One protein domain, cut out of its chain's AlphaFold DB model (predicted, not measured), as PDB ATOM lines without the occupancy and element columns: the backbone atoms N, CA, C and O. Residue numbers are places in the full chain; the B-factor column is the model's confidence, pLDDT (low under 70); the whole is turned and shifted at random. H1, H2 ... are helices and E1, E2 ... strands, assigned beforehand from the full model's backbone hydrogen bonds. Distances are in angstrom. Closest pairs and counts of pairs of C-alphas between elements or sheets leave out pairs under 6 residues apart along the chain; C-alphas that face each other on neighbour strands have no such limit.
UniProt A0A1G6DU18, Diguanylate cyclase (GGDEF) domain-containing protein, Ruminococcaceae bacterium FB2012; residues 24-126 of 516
ATOM      1  N   GLU A  24     -94.178 -34.623 -50.345       50.06
ATOM      2  CA  GLU A  24     -95.529 -34.458 -50.902       50.06
ATOM      3  C   GLU A  24     -96.157 -33.081 -50.621       50.06
ATOM      4  O   GLU A  24     -97.066 -32.664 -51.327       50.06
ATOM      5  N   ASN A  25     -95.663 -32.353 -49.614       49.28
ATOM      6  CA  ASN A  25     -96.168 -31.029 -49.228       49.28
ATOM      7  C   ASN A  25     -95.312 -29.879 -49.780       49.28
ATOM      8  O   ASN A  25     -95.499 -28.722 -49.393       49.28
ATOM      9  N   LEU A  26     -94.334 -30.185 -50.634       51.75
ATOM     10  CA  LEU A  26     -93.510 -29.173 -51.277       51.75
ATOM     11  C   LEU A  26     -94.202 -28.675 -52.544       51.75
ATOM     12  O   LEU A  26     -94.602 -29.499 -53.365       51.75
ATOM     13  N   PRO A  27     -94.315 -27.351 -52.755       51.25
ATOM     14  CA  PRO A  27     -94.710 -26.848 -54.059       51.25
ATOM     15  C   PRO A  27     -93.725 -27.335 -55.127       51.25
ATOM     16  O   PRO A  27     -92.535 -27.534 -54.862       51.25
ATOM     17  N   GLU A  28     -94.210 -27.511 -56.353       53.28
ATOM     18  CA  GLU A  28     -93.337 -27.772 -57.491       53.28
ATOM     19  C   GLU A  28     -92.295 -26.638 -57.571       53.28
ATOM     20  O   GLU A  28     -92.669 -25.468 -57.657       53.28
ATOM     21  N   ARG A  29     -90.992 -26.988 -57.540       59.59
ATOM     22  CA  ARG A  29     -89.802 -26.092 -57.640       59.59
ATOM     23  C   ARG A  29     -89.237 -25.503 -56.333       59.59
ATOM     24  O   ARG A  29     -88.851 -24.335 -56.282       59.59
ATOM     25  N   VAL A  30     -89.108 -26.302 -55.272       61.62
ATOM     26  CA  VAL A  30     -88.420 -25.880 -54.029       61.62
ATOM     27  C   VAL A  30     -86.924 -26.223 -54.031       61.62
ATOM     28  O   VAL A  30     -86.505 -27.260 -54.544       61.62
ATOM     29  N   ILE A  31     -86.121 -25.353 -53.401       61.25
ATOM     30  CA  ILE A  31     -84.704 -25.587 -53.090       61.25
ATOM     31  C   ILE A  31     -84.587 -26.320 -51.750       61.25
ATOM     32  O   ILE A  31     -85.033 -25.813 -50.719       61.25
ATOM     33  N   LEU A  32     -83.930 -27.476 -51.747       63.62
ATOM     34  CA  LEU A  32     -83.657 -28.262 -50.542       63.62
ATOM     35  C   LEU A  32     -82.289 -27.889 -49.963       63.62
ATOM     36  O   LEU A  32     -81.287 -27.977 -50.659       63.62
ATOM     37  N   ALA A  33     -82.204 -27.494 -48.693       63.84
ATOM     38  CA  ALA A  33     -80.906 -27.303 -48.042       63.84
ATOM     39  C   ALA A  33     -80.462 -28.600 -47.342       63.84
ATOM     40  O   ALA A  33     -81.202 -29.143 -46.521       63.84
ATOM     41  N   CYS A  34     -79.261 -29.087 -47.665       63.19
ATOM     42  CA  CYS A  34     -78.779 -30.416 -47.270       63.19
ATOM     43  C   CYS A  34     -77.537 -30.360 -46.362       63.19
ATOM     44  O   CYS A  34     -76.686 -29.481 -46.503       63.19
ATOM     45  N   SER A  35     -77.444 -31.329 -45.442       62.94
ATOM     46  CA  SER A  35     -76.366 -31.488 -44.449       62.94
ATOM     47  C   SER A  35     -75.174 -32.290 -45.006       62.94
ATOM     48  O   SER A  35     -75.402 -33.236 -45.761       62.94
ATOM     49  N   PRO A  36     -73.927 -32.029 -44.562       58.25
ATOM     50  CA  PRO A  36     -72.702 -32.677 -45.064       58.25
ATOM     51  C   PRO A  36     -72.447 -34.110 -44.577       58.25
ATOM     52  O   PRO A  36     -71.329 -34.603 -44.660       58.25
ATOM     53  N   TYR A  37     -73.452 -34.772 -44.010       59.28
ATOM     54  CA  TYR A  37     -73.297 -36.086 -43.373       59.28
ATOM     55  C   TYR A  37     -74.090 -37.187 -44.082       59.28
ATOM     56  O   TYR A  37     -74.255 -38.271 -43.534       59.28
ATOM     57  N   TYR A  38     -74.600 -36.912 -45.285       59.84
ATOM     58  CA  TYR A  38     -75.352 -37.876 -46.084       59.84
ATOM     59  C   TYR A  38     -74.553 -38.261 -47.324       59.84
ATOM     60  O   TYR A  38     -74.201 -37.399 -48.127       59.84
ATOM     61  N   ASP A  39     -74.281 -39.556 -47.466       55.09
ATOM     62  CA  ASP A  39     -73.487 -40.076 -48.581       55.09
ATOM     63  C   ASP A  39     -74.284 -40.106 -49.898       55.09
ATOM     64  O   ASP A  39     -73.708 -39.855 -50.955       55.09
ATOM     65  N   ASP A  40     -75.617 -40.245 -49.825       63.00
ATOM     66  CA  ASP A  40     -76.545 -40.143 -50.960       63.00
ATOM     67  C   ASP A  40     -77.695 -39.168 -50.664       63.00
ATOM     68  O   ASP A  40     -78.486 -39.372 -49.739       63.00
ATOM     69  N   ILE A  41     -77.806 -38.107 -51.472       63.69
ATOM     70  CA  ILE A  41     -78.912 -37.140 -51.416       63.69
ATOM     71  C   ILE A  41     -79.873 -37.448 -52.575       63.69
ATOM     72  O   ILE A  41     -79.606 -37.025 -53.705       63.69
ATOM     73  N   PRO A  42     -80.981 -38.178 -52.345       64.44
ATOM     74  CA  PRO A  42     -81.984 -38.389 -53.377       64.44
ATOM     75  C   PRO A  42     -82.678 -37.054 -53.673       64.44
ATOM     76  O   PRO A  42     -83.322 -36.479 -52.801       64.44
ATOM     77  N   LEU A  43     -82.534 -36.552 -54.897       66.75
ATOM     78  CA  LEU A  43     -83.257 -35.376 -55.377       66.75
ATOM     79  C   LEU A  43     -84.537 -35.828 -56.089       66.75
ATOM     80  O   LEU A  43     -84.434 -36.581 -57.058       66.75
ATOM     81  N   PRO A  44     -85.725 -35.380 -55.649       66.19
ATOM     82  CA  PRO A  44     -86.947 -35.553 -56.422       66.19
ATOM     83  C   PRO A  44     -86.827 -34.890 -57.800       66.19
ATOM     84  O   PRO A  44     -86.069 -33.931 -57.986       66.19
ATOM     85  N   GLU A  45     -87.582 -35.397 -58.770       64.62
ATOM     86  CA  GLU A  45     -87.569 -34.883 -60.138       64.62
ATOM     87  C   GLU A  45     -87.980 -33.399 -60.174       64.62
ATOM     88  O   GLU A  45     -88.910 -32.976 -59.488       64.62
ATOM     89  N   GLY A  46     -87.234 -32.575 -60.919       65.94
ATOM     90  CA  GLY A  46     -87.488 -31.132 -61.026       65.94
ATOM     91  C   GLY A  46     -87.040 -30.269 -59.833       65.94
ATOM     92  O   GLY A  46     -87.206 -29.050 -59.890       65.94
ATOM     93  N   MET A  47     -86.444 -30.843 -58.780       73.56
ATOM     94  CA  MET A  47     -85.926 -30.084 -57.628       73.56
ATOM     95  C   MET A  47     -84.432 -29.753 -57.748       73.56
ATOM     96  O   MET A  47     -83.698 -30.331 -58.551       73.56
ATOM     97  N   ALA A  48     -83.969 -28.814 -56.920       77.38
ATOM     98  CA  ALA A  48     -82.551 -28.520 -56.743       77.38
ATOM     99  C   ALA A  48     -82.171 -28.436 -55.263       77.38
ATOM    100  O   ALA A  48     -82.995 -28.084 -54.421       77.38
ATOM    101  N   ALA A  49     -80.914 -28.741 -54.942       80.75
ATOM    102  CA  ALA A  49     -80.399 -28.713 -53.578       80.75
ATOM    103  C   ALA A  49     -79.267 -27.698 -53.395       80.75
ATOM    104  O   ALA A  49     -78.335 -27.639 -54.192       80.75
ATOM    105  N   LEU A  50     -79.320 -26.954 -52.292       83.12
ATOM    106  CA  LEU A  50     -78.204 -26.207 -51.725       83.12
ATOM    107  C   LEU A  50     -77.468 -27.109 -50.725       83.12
ATOM    108  O   LEU A  50     -77.958 -27.365 -49.625       83.12
ATOM    109  N   LEU A  51     -76.281 -27.582 -51.093       83.88
ATOM    110  CA  LEU A  51     -75.434 -28.390 -50.219       83.88
ATOM    111  C   LEU A  51     -74.435 -27.488 -49.497       83.88
ATOM    112  O   LEU A  51     -73.531 -26.948 -50.129       83.88
ATOM    113  N   LEU A  52     -74.575 -27.356 -48.178       81.50
ATOM    114  CA  LEU A  52     -73.583 -26.684 -47.337       81.50
ATOM    115  C   LEU A  52     -72.681 -27.748 -46.719       81.50
ATOM    116  O   LEU A  52     -73.168 -28.594 -45.970       81.50
ATOM    117  N   THR A  53     -71.385 -27.731 -47.023       81.12
ATOM    118  CA  THR A  53     -70.482 -28.774 -46.525       81.12
ATOM    119  C   THR A  53     -69.096 -28.274 -46.171       81.12
ATOM    120  O   THR A  53     -68.482 -27.536 -46.929       81.12
ATOM    121  N   ASP A  54     -68.588 -28.683 -45.012       82.38
ATOM    122  CA  ASP A  54     -67.189 -28.532 -44.602       82.38
ATOM    123  C   ASP A  54     -66.336 -29.759 -44.982       82.38
ATOM    124  O   ASP A  54     -65.104 -29.736 -44.875       82.38
ATOM    125  N   ASN A  55     -66.971 -30.814 -45.505       83.94
ATOM    126  CA  ASN A  55     -66.327 -32.027 -45.983       83.94
ATOM    127  C   ASN A  55     -65.896 -31.869 -47.449       83.94
ATOM    128  O   ASN A  55     -66.713 -31.779 -48.369       83.94
ATOM    129  N   LEU A  56     -64.579 -31.883 -47.672       85.00
ATOM    130  CA  LEU A  56     -63.981 -31.684 -48.991       85.00
ATOM    131  C   LEU A  56     -64.372 -32.777 -50.000       85.00
ATOM    132  O   LEU A  56     -64.618 -32.473 -51.165       85.00
ATOM    133  N   SER A  57     -64.470 -34.035 -49.563       85.00
ATOM    134  CA  SER A  57     -64.841 -35.164 -50.426       85.00
ATOM    135  C   SER A  57     -66.296 -35.076 -50.875       85.00
ATOM    136  O   SER A  57     -66.599 -35.354 -52.036       85.00
ATOM    137  N   HIS A  58     -67.192 -34.622 -49.995       82.19
ATOM    138  CA  HIS A  58     -68.585 -34.343 -50.356       82.19
ATOM    139  C   HIS A  58     -68.682 -33.148 -51.300       82.19
ATOM    140  O   HIS A  58     -69.340 -33.246 -52.336       82.19
ATOM    141  N   ALA A  59     -67.972 -32.054 -51.004       85.19
ATOM    142  CA  ALA A  59     -67.928 -30.888 -51.883       85.19
ATOM    143  C   ALA A  59     -67.475 -31.284 -53.296       85.19
ATOM    144  O   ALA A  59     -68.149 -30.969 -54.269       85.19
ATOM    145  N   GLN A  60     -66.390 -32.053 -53.408       88.62
ATOM    146  CA  GLN A  60     -65.854 -32.518 -54.687       88.62
ATOM    147  C   GLN A  60     -66.795 -33.490 -55.416       88.62
ATOM    148  O   GLN A  60     -66.878 -33.451 -56.643       88.62
ATOM    149  N   THR A  61     -67.515 -34.340 -54.680       87.62
ATOM    150  CA  THR A  61     -68.470 -35.308 -55.245       87.62
ATOM    151  C   THR A  61     -69.662 -34.630 -55.913       87.62
ATOM    152  O   THR A  61     -70.132 -35.107 -56.947       87.62
ATOM    153  N   TYR A  62     -70.174 -33.544 -55.331       85.44
ATOM    154  CA  TYR A  62     -71.384 -32.875 -55.817       85.44
ATOM    155  C   TYR A  62     -71.107 -31.589 -56.611       85.44
ATOM    156  O   TYR A  62     -71.981 -31.139 -57.351       85.44
ATOM    157  N   ALA A  63     -69.907 -31.008 -56.515       87.94
ATOM    158  CA  ALA A  63     -69.550 -29.794 -57.245       87.94
ATOM    159  C   ALA A  63     -69.677 -29.984 -58.765       87.94
ATOM    160  O   ALA A  63     -69.089 -30.892 -59.359       87.94
ATOM    161  N   GLY A  64     -70.430 -29.091 -59.406       83.75
ATOM    162  CA  GLY A  64     -70.709 -29.132 -60.840       83.75
ATOM    163  C   GLY A  64     -71.734 -30.185 -61.277       83.75
ATOM    164  O   GLY A  64     -71.992 -30.287 -62.476       83.75
ATOM    165  N   LYS A  65     -72.335 -30.960 -60.360       87.38
ATOM    166  CA  LYS A  65     -73.486 -31.807 -60.707       87.38
ATOM    167  C   LYS A  65     -74.707 -30.935 -61.001       87.38
ATOM    168  O   LYS A  65     -74.977 -29.957 -60.306       87.38
ATOM    169  N   LYS A  66     -75.480 -31.327 -62.017       78.94
ATOM    170  CA  LYS A  66     -76.774 -30.707 -62.337       78.94
ATOM    171  C   LYS A  66     -77.682 -30.785 -61.099       78.94
ATOM    172  O   LYS A  66     -77.666 -31.804 -60.415       78.94
ATOM    173  N   HIS A  67     -78.445 -29.728 -60.819       82.12
ATOM    174  CA  HIS A  67     -79.352 -29.606 -59.661       82.12
ATOM    175  C   HIS A  67     -78.694 -29.418 -58.278       82.12
ATOM    176  O   HIS A  67     -79.422 -29.267 -57.298       82.12
ATOM    177  N   PHE A  68     -77.360 -29.355 -58.172       86.00
ATOM    178  CA  PHE A  68     -76.668 -29.087 -56.905       86.00
ATOM    179  C   PHE A  68     -75.954 -27.731 -56.907       86.00
ATOM    180  O   PHE A  68     -75.052 -27.474 -57.702       86.00
ATOM    181  N   TYR A  69     -76.309 -26.893 -55.939       88.31
ATOM    182  CA  TYR A  69     -75.620 -25.658 -55.591       88.31
ATOM    183  C   TYR A  69     -74.747 -25.936 -54.369       88.31
ATOM    184  O   TYR A  69     -75.235 -25.994 -53.245       88.31
ATOM    185  N   VAL A  70     -73.455 -26.187 -54.583       89.88
ATOM    186  CA  VAL A  70     -72.548 -26.614 -53.506       89.88
ATOM    187  C   VAL A  70     -71.790 -25.425 -52.939       89.88
ATOM    188  O   VAL A  70     -71.071 -24.740 -53.665       89.88
ATOM    189  N   VAL A  71     -71.907 -25.221 -51.631       88.81
ATOM    190  CA  VAL A  71     -71.141 -24.234 -50.875       88.81
ATOM    191  C   VAL A  71     -70.195 -24.959 -49.930       88.81
ATOM    192  O   VAL A  71     -70.630 -25.700 -49.045       88.81
ATOM    193  N   TYR A  72     -68.895 -24.722 -50.103       88.50
ATOM    194  CA  TYR A  72     -67.884 -25.264 -49.200       88.50
ATOM    195  C   TYR A  72     -67.674 -24.327 -48.007       88.50
ATOM    196  O   TYR A  72     -67.386 -23.144 -48.188       88.50
ATOM    197  N   VAL A  73     -67.799 -24.840 -46.784       85.44
ATOM    198  CA  VAL A  73     -67.574 -24.093 -45.543       85.44
ATOM    199  C   VAL A  73     -66.186 -24.438 -45.011       85.44
ATOM    200  O   VAL A  73     -65.986 -25.437 -44.329       85.44
ATOM    201  N   GLY A  74     -65.192 -23.620 -45.341       84.94
ATOM    202  CA  GLY A  74     -63.800 -23.889 -45.000       84.94
ATOM    203  C   GLY A  74     -62.841 -22.865 -45.593       84.94
ATOM    204  O   GLY A  74     -63.240 -21.794 -46.050       84.94
ATOM    205  N   LYS A  75     -61.542 -23.178 -45.580       85.62
ATOM    206  CA  LYS A  75     -60.529 -22.338 -46.232       85.62
ATOM    207  C   LYS A  75     -60.537 -22.595 -47.737       85.62
ATOM    208  O   LYS A  75     -60.436 -23.746 -48.151       85.62
ATOM    209  N   ALA A  76     -60.593 -21.532 -48.539       84.62
ATOM    210  CA  ALA A  76     -60.609 -21.625 -50.003       84.62
ATOM    211  C   ALA A  76     -59.398 -22.385 -50.579       84.62
ATOM    212  O   ALA A  76     -59.548 -23.105 -51.567       84.62
ATOM    213  N   ASP A  77     -58.240 -22.298 -49.913       87.50
ATOM    214  CA  ASP A  77     -57.015 -23.028 -50.271       87.50
ATOM    215  C   ASP A  77     -57.238 -24.545 -50.385       87.50
ATOM    216  O   ASP A  77     -56.616 -25.207 -51.213       87.50
ATOM    217  N   ASN A  78     -58.175 -25.095 -49.604       86.19
ATOM    218  CA  ASN A  78     -58.459 -26.528 -49.586       86.19
ATOM    219  C   ASN A  78     -59.198 -27.007 -50.847       86.19
ATOM    220  O   ASN A  78     -59.150 -28.193 -51.157       86.19
ATOM    221  N   CYS A  79     -59.882 -26.115 -51.568       87.06
ATOM    222  CA  CYS A  79     -60.735 -26.455 -52.711       87.06
ATOM    223  C   CYS A  79     -60.277 -25.832 -54.042       87.06
ATOM    224  O   CYS A  79     -61.037 -25.821 -55.009       87.06
ATOM    225  N   LEU A  80     -59.041 -25.320 -54.127       88.81
ATOM    226  CA  LEU A  80     -58.521 -24.629 -55.322       88.81
ATOM    227  C   LEU A  80     -58.652 -25.451 -56.617       88.81
ATOM    228  O   LEU A  80     -58.923 -24.898 -57.682       88.81
ATOM    229  N   ASN A  81     -58.509 -26.773 -56.529       89.31
ATOM    230  CA  ASN A  81     -58.589 -27.711 -57.654       89.31
ATOM    231  C   ASN A  81     -60.002 -27.878 -58.251       89.31
ATOM    232  O   ASN A  81     -60.119 -28.310 -59.398       89.31
ATOM    233  N   PHE A  82     -61.071 -27.536 -57.524       89.06
ATOM    234  CA  PHE A  82     -62.454 -27.588 -58.025       89.06
ATOM    235  C   PHE A  82     -63.267 -26.320 -57.728       89.06
ATOM    236  O   PHE A  82     -64.482 -26.319 -57.913       89.06
ATOM    237  N   LEU A  83     -62.609 -25.219 -57.355       89.44
ATOM    238  CA  LEU A  83     -63.242 -23.957 -56.962       89.44
ATOM    239  C   LEU A  83     -64.262 -23.443 -57.991       89.44
ATOM    240  O   LEU A  83     -65.353 -23.032 -57.620       89.44
ATOM    241  N   LYS A  84     -63.955 -23.537 -59.295       90.69
ATOM    242  CA  LYS A  84     -64.852 -23.108 -60.391       90.69
ATOM    243  C   LYS A  84     -66.155 -23.913 -60.499       90.69
ATOM    244  O   LYS A  84     -67.047 -23.513 -61.234       90.69
ATOM    245  N   LYS A  85     -66.229 -25.074 -59.842       91.81
ATOM    246  CA  LYS A  85     -67.405 -25.955 -59.827       91.81
ATOM    247  C   LYS A  85     -68.276 -25.750 -58.584       91.81
ATOM    248  O   LYS A  85     -69.359 -26.327 -58.512       91.81
ATOM    249  N   LEU A  86     -67.792 -24.991 -57.599       91.38
ATOM    250  CA  LEU A  86     -68.563 -24.610 -56.421       91.38
ATOM    251  C   LEU A  86     -69.436 -23.398 -56.732       91.38
ATOM    252  O   LEU A  86     -69.089 -22.567 -57.569       91.38
ATOM    253  N   TYR A  87     -70.558 -23.301 -56.027       90.75
ATOM    254  CA  TYR A  87     -71.411 -22.121 -56.067       90.75
ATOM    255  C   TYR A  87     -70.800 -20.967 -55.262       90.75
ATOM    256  O   TYR A  87     -70.776 -19.835 -55.734       90.75
ATOM    257  N   ASP A  88     -70.283 -21.253 -54.060       91.38
ATOM    258  CA  ASP A  88     -69.584 -20.279 -53.211       91.38
ATOM    259  C   ASP A  88     -68.664 -20.991 -52.190       91.38
ATOM    260  O   ASP A  88     -68.764 -22.203 -51.977       91.38
ATOM    261  N   VAL A  89     -67.773 -20.240 -51.536       90.56
ATOM    262  CA  VAL A  89     -66.938 -20.704 -50.417       90.56
ATOM    263  C   VAL A  89     -67.106 -19.767 -49.229       90.56
ATOM    264  O   VAL A  89     -66.877 -18.559 -49.321       90.56
ATOM    265  N   TRP A  90     -67.499 -20.318 -48.084       88.62
ATOM    266  CA  TRP A  90     -67.740 -19.552 -46.865       88.62
ATOM    267  C   TRP A  90     -66.665 -19.836 -45.828       88.62
ATOM    268  O   TRP A  90     -66.407 -20.984 -45.476       88.62
ATOM    269  N   ASN A  91     -66.059 -18.777 -45.297       85.38
ATOM    270  CA  ASN A  91     -65.073 -18.917 -44.241       85.38
ATOM    271  C   ASN A  91     -65.792 -19.098 -42.892       85.38
ATOM    272  O   ASN A  91     -66.542 -18.205 -42.487       85.38
ATOM    273  N   PRO A  92     -65.561 -20.197 -42.150       79.00
ATOM    274  CA  PRO A  92     -66.173 -20.392 -40.835       79.00
ATOM    275  C   PRO A  92     -65.794 -19.297 -39.821       79.00
ATOM    276  O   PRO A  92     -66.518 -19.088 -38.849       79.00
ATOM    277  N   ALA A  93     -64.703 -18.557 -40.056       82.06
ATOM    278  CA  ALA A  93     -64.294 -17.425 -39.228       82.06
ATOM    279  C   ALA A  93     -65.185 -16.171 -39.376       82.06
ATOM    280  O   ALA A  93     -65.106 -15.288 -38.525       82.06
ATOM    281  N   ASP A  94     -66.060 -16.089 -40.392       77.69
ATOM    282  CA  ASP A  94     -66.888 -14.901 -40.687       77.69
ATOM    283  C   ASP A  94     -67.971 -14.610 -39.616       77.69
ATOM    284  O   ASP A  94     -68.661 -13.589 -39.665       77.69
ATOM    285  N   GLY A  95     -68.119 -15.473 -38.607       75.62
ATOM    286  CA  GLY A  95     -69.087 -15.321 -37.522       75.62
ATOM    287  C   GLY A  95     -70.522 -15.676 -37.937       75.62
ATOM    288  O   GLY A  95     -70.957 -15.464 -39.072       75.62
ATOM    289  N   LYS A  96     -71.309 -16.205 -36.988       74.56
ATOM    290  CA  LYS A  96     -72.649 -16.775 -37.251       74.56
ATOM    291  C   LYS A  96     -73.597 -15.814 -37.987       74.56
ATOM    292  O   LYS A  96     -74.305 -16.222 -38.904       74.56
ATOM    293  N   ARG A  97     -73.583 -14.521 -37.633       75.62
ATOM    294  CA  ARG A  97     -74.461 -13.500 -38.239       75.62
ATOM    295  C   ARG A  97     -74.166 -13.266 -39.725       75.62
ATOM    296  O   ARG A  97     -75.094 -12.997 -40.487       75.62
ATOM    297  N   MET A  98     -72.902 -13.349 -40.139       79.50
ATOM    298  CA  MET A  98     -72.515 -13.171 -41.541       79.50
ATOM    299  C   MET A  98     -72.866 -14.409 -42.365       79.50
ATOM    300  O   MET A  98     -73.474 -14.276 -43.427       79.50
ATOM    301  N   LEU A  99     -72.571 -15.604 -41.841       76.38
ATOM    302  CA  LEU A  99     -72.954 -16.873 -42.466       76.38
ATOM    303  C   LEU A  99     -74.474 -16.958 -42.670       76.38
ATOM    304  O   LEU A  99     -74.928 -17.360 -43.737       76.38
ATOM    305  N   TYR A 100     -75.263 -16.470 -41.708       73.56
ATOM    306  CA  TYR A 100     -76.717 -16.384 -41.847       73.56
ATOM    307  C   TYR A 100     -77.167 -15.467 -42.993       73.56
ATOM    308  O   TYR A 100     -78.038 -15.835 -43.784       73.56
ATOM    309  N   LYS A 101     -76.570 -14.273 -43.114       76.81
ATOM    310  CA  LYS A 101     -76.880 -13.356 -44.222       76.81
ATOM    311  C   LYS A 101     -76.509 -13.959 -45.575       76.81
ATOM    312  O   LYS A 101     -77.298 -13.832 -46.509       76.81
ATOM    313  N   ARG A 102     -75.347 -14.619 -45.672       83.19
ATOM    314  CA  ARG A 102     -74.915 -15.327 -46.889       83.19
ATOM    315  C   ARG A 102     -75.906 -16.426 -47.255       83.19
ATOM    316  O   ARG A 102     -76.404 -16.419 -48.369       83.19
ATOM    317  N   TYR A 103     -76.285 -17.269 -46.297       78.88
ATOM    318  CA  TYR A 103     -77.273 -18.325 -46.508       78.88
ATOM    319  C   TYR A 103     -78.611 -17.809 -47.035       78.88
ATOM    320  O   TYR A 103     -79.085 -18.282 -48.068       78.88
ATOM    321  N   ARG A 104     -79.196 -16.797 -46.379       75.19
ATOM    322  CA  ARG A 104     -80.453 -16.201 -46.852       75.19
ATOM    323  C   ARG A 104     -80.321 -15.630 -48.256       75.19
ATOM    324  O   ARG A 104     -81.213 -15.844 -49.070       75.19
ATOM    325  N   LYS A 105     -79.228 -14.916 -48.534       81.12
ATOM    326  CA  LYS A 105     -78.968 -14.352 -49.858       81.12
ATOM    327  C   LYS A 105     -78.849 -15.453 -50.915       81.12
ATOM    328  O   LYS A 105     -79.542 -15.378 -51.916       81.12
ATOM    329  N   THR A 106     -78.071 -16.499 -50.657       82.62
ATOM    330  CA  THR A 106     -77.888 -17.630 -51.576       82.62
ATOM    331  C   THR A 106     -79.201 -18.331 -51.907       82.62
ATOM    332  O   THR A 106     -79.468 -18.588 -53.075       82.62
ATOM    333  N   ILE A 107     -80.054 -18.601 -50.915       76.31
ATOM    334  CA  ILE A 107     -81.370 -19.201 -51.183       76.31
ATOM    335  C   ILE A 107     -82.230 -18.284 -52.054       76.31
ATOM    336  O   ILE A 107     -82.865 -18.765 -52.989       76.31
ATOM    337  N   ILE A 108     -82.250 -16.981 -51.763       74.81
ATOM    338  CA  ILE A 108     -83.007 -16.004 -52.553       74.81
ATOM    339  C   ILE A 108     -82.467 -15.938 -53.989       74.81
ATOM    340  O   ILE A 108     -83.254 -15.976 -54.925       74.81
ATOM    341  N   ASP A 109     -81.148 -15.895 -54.175       82.44
ATOM    342  CA  ASP A 109     -80.504 -15.802 -55.489       82.44
ATOM    343  C   ASP A 109     -80.780 -17.050 -56.347       82.44
ATOM    344  O   ASP A 109     -81.136 -16.941 -57.525       82.44
ATOM    345  N   ILE A 110     -80.681 -18.244 -55.753       80.00
ATOM    346  CA  ILE A 110     -81.048 -19.495 -56.427       80.00
ATOM    347  C   ILE A 110     -82.542 -19.476 -56.768       80.00
ATOM    348  O   ILE A 110     -82.901 -19.750 -57.910       80.00
ATOM    349  N   ARG A 111     -83.419 -19.096 -55.829       76.56
ATOM    350  CA  ARG A 111     -84.871 -19.061 -56.063       76.56
ATOM    351  C   ARG A 111     -85.233 -18.107 -57.194       76.56
ATOM    352  O   ARG A 111     -85.943 -18.503 -58.107       76.56
ATOM    353  N   ASN A 112     -84.673 -16.902 -57.183       78.00
ATOM    354  CA  ASN A 112     -84.869 -15.912 -58.238       78.00
ATOM    355  C   ASN A 112     -84.437 -16.445 -59.611       78.00
ATOM    356  O   ASN A 112     -85.022 -16.063 -60.618       78.00
ATOM    357  N   THR A 113     -83.436 -17.331 -59.668       82.00
ATOM    358  CA  THR A 113     -83.002 -17.977 -60.917       82.00
ATOM    359  C   THR A 113     -84.064 -18.947 -61.444       82.00
ATOM    360  O   THR A 113     -84.361 -18.928 -62.638       82.00
ATOM    361  N   PHE A 114     -84.673 -19.759 -60.570       77.81
ATOM    362  CA  PHE A 114     -85.788 -20.643 -60.941       77.81
ATOM    363  C   PHE A 114     -87.041 -19.860 -61.327       77.81
ATOM    364  O   PHE A 114     -87.642 -20.146 -62.361       77.81
ATOM    365  N   ASP A 115     -87.407 -18.862 -60.523       76.62
ATOM    366  CA  ASP A 115     -88.567 -18.012 -60.775       76.62
ATOM    367  C   ASP A 115     -88.398 -17.281 -62.115       76.62
ATOM    368  O   ASP A 115     -89.299 -17.321 -62.948       76.62
ATOM    369  N   LYS A 116     -87.214 -16.710 -62.385       81.62
ATOM    370  CA  LYS A 116     -86.890 -16.088 -63.676       81.62
ATOM    371  C   LYS A 116     -87.081 -17.060 -64.840       81.62
ATOM    372  O   LYS A 116     -87.804 -16.732 -65.773       81.62
ATOM    373  N   TYR A 117     -86.472 -18.246 -64.770       81.62
ATOM    374  CA  TYR A 117     -86.593 -19.256 -65.825       81.62
ATOM    375  C   TYR A 117     -88.057 -19.625 -66.087       81.62
ATOM    376  O   TYR A 117     -88.481 -19.734 -67.238       81.62
ATOM    377  N   PHE A 118     -88.839 -19.802 -65.019       79.94
ATOM    378  CA  PHE A 118     -90.254 -20.110 -65.139       79.94
ATOM    379  C   PHE A 118     -91.044 -18.977 -65.781       79.94
ATOM    380  O   PHE A 118     -91.801 -19.245 -66.706       79.94
ATOM    381  N   TYR A 119     -90.893 -17.740 -65.305       80.31
ATOM    382  CA  TYR A 119     -91.632 -16.606 -65.854       80.31
ATOM    383  C   TYR A 119     -91.273 -16.358 -67.318       80.31
ATOM    384  O   TYR A 119     -92.173 -16.085 -68.104       80.31
ATOM    385  N   GLU A 120     -90.004 -16.528 -67.703       83.75
ATOM    386  CA  GLU A 120     -89.586 -16.486 -69.108       83.75
ATOM    387  C   GLU A 120     -90.317 -17.557 -69.932       83.75
ATOM    388  O   GLU A 120     -90.930 -17.233 -70.943       83.75
ATOM    389  N   HIS A 121     -90.347 -18.813 -69.475       82.62
ATOM    390  CA  HIS A 121     -91.036 -19.891 -70.198       82.62
ATOM    391  C   HIS A 121     -92.555 -19.721 -70.235       82.62
ATOM    392  O   HIS A 121     -93.174 -19.983 -71.262       82.62
ATOM    393  N   ALA A 122     -93.161 -19.296 -69.128       79.38
ATOM    394  CA  ALA A 122     -94.596 -19.067 -69.035       79.38
ATOM    395  C   ALA A 122     -95.025 -17.911 -69.945       79.38
ATOM    396  O   ALA A 122     -96.023 -18.038 -70.647       79.38
ATOM    397  N   LEU A 123     -94.251 -16.821 -69.974       85.12
ATOM    398  CA  LEU A 123     -94.496 -15.699 -70.872       85.12
ATOM    399  C   LEU A 123     -94.345 -16.131 -72.332       85.12
ATOM    400  O   LEU A 123     -95.263 -15.892 -73.108       85.12
ATOM    401  N   THR A 124     -93.251 -16.809 -72.694       88.00
ATOM    402  CA  THR A 124     -93.034 -17.304 -74.065       88.00
ATOM    403  C   THR A 124     -94.154 -18.246 -74.513       88.00
ATOM    404  O   THR A 124     -94.699 -18.084 -75.601       88.00
ATOM    405  N   ALA A 125     -94.557 -19.196 -73.664       87.00
ATOM    406  CA  ALA A 125     -95.660 -20.105 -73.971       87.00
ATOM    407  C   ALA A 125     -96.997 -19.362 -74.129       87.00
ATOM    408  O   ALA A 125     -97.759 -19.669 -75.042       87.00
ATOM    409  N   ALA A 126     -97.271 -18.369 -73.277       86.81
ATOM    410  CA  ALA A 126     -98.484 -17.564 -73.365       86.81
ATOM    411  C   ALA A 126     -98.526 -16.742 -74.660       86.81
ATOM    412  O   ALA A 126     -99.520 -16.796 -75.378       86.81
TER     413      ALA A 126
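Overview. This is residues 24 to 126 of the 516 residues of the protein "Diguanylate cyclase (GGDEF) domain-containing protein" of Ruminococcaceae bacterium FB2012 (UniProt A0A1G6DU18). A small sheet of four parallel strands has one long helix, H3, running along one of its faces, and the short helix H1 covers part of the other face. The far end of H3, residues 119 to 126, sticks out beyond the body, while the four-residue helix H2 only grazes the sheet. The printed part has 103 residues with three named helices and four named strands, in the order E1, E2, H1, E3, H2, E4, H3; the sheet's order is E1, E2, E3, E4, and the class is mixed, helices and strands. The whole is compact, with a radius of gyration of the C-alphas of 14.8 A, yet elongated in outline, spanning 48 by 29 by 28 A.

Along the chain. The sheet holds E1, residues 31 to 34, E2, residues 48 to 53 and 15.8 A long, E3, residues 68 to 73 and 15.4 A long, and E4, residues 88 to 90. E1 begins at C-alpha 31, (-84.704, -25.587, -53.090). H3, residues 96 to 126, is 44.4 A long, from C-alpha 96 at (-72.649, -16.775, -37.251) to C-alpha 126 at (-98.484, -17.564, -73.365). H1 is residues 56 to 62, 10.1 A long, and H2 is residues 76 to 79.

Arrangement. E1 and E4 are the edge strands. E1 and E2 are parallel at 27 degrees, with N 50 and O 32 at 2.8 A, within hydrogen-bond range. E2 and E3 are parallel at 15 degrees, with N 71 and O 51 at 2.8 A. E3 and E4 are parallel at 26 degrees, with N 90 and O 72 at 2.8 A. H3 is on the sheet at a height of 9.6 A, over E2 and E3, and runs along the strands, at 12 degrees to E3 on the local plane; the closest C-alphas of H3 and E1 are those of Arg 111 and Ile 31, 7.2 A apart. H1 is on the opposite face at a height of 8.6 A, over E3 and only just not over E2, on which 2 of its C-alphas fall; its closest C-alpha to E3 is that of Ala 59, 6.2 A from Tyr 72's. This makes three layers, helices on both faces of a sheet. E2, H1, E3 and E3, H2, E4 are strand-helix-strand units, parallel neighbour strands with a helix between, both with right-handed crossovers. H1 and H2 are close but not clearly touching, the C-alphas of Leu 56 and Cys 79 being 7.2 A apart; H3 is apart from both. In H1 and H3 every O i to N i+4 pair is within hydrogen-bond range; H2 is too short for such a pair.

Size, cuts and confidence. The two C-alphas farthest apart are those of Ala 93 and Ala 126, 48.3 A. Without residues 119 to 126, which stand free, the body spans 37 by 28 by 22 A. The printed part has no cut, and the link from E1 to E2, residues 35 to 47, is long. The mean pLDDT of the printed part is 78.0, and residues 24 to 46 are under 70.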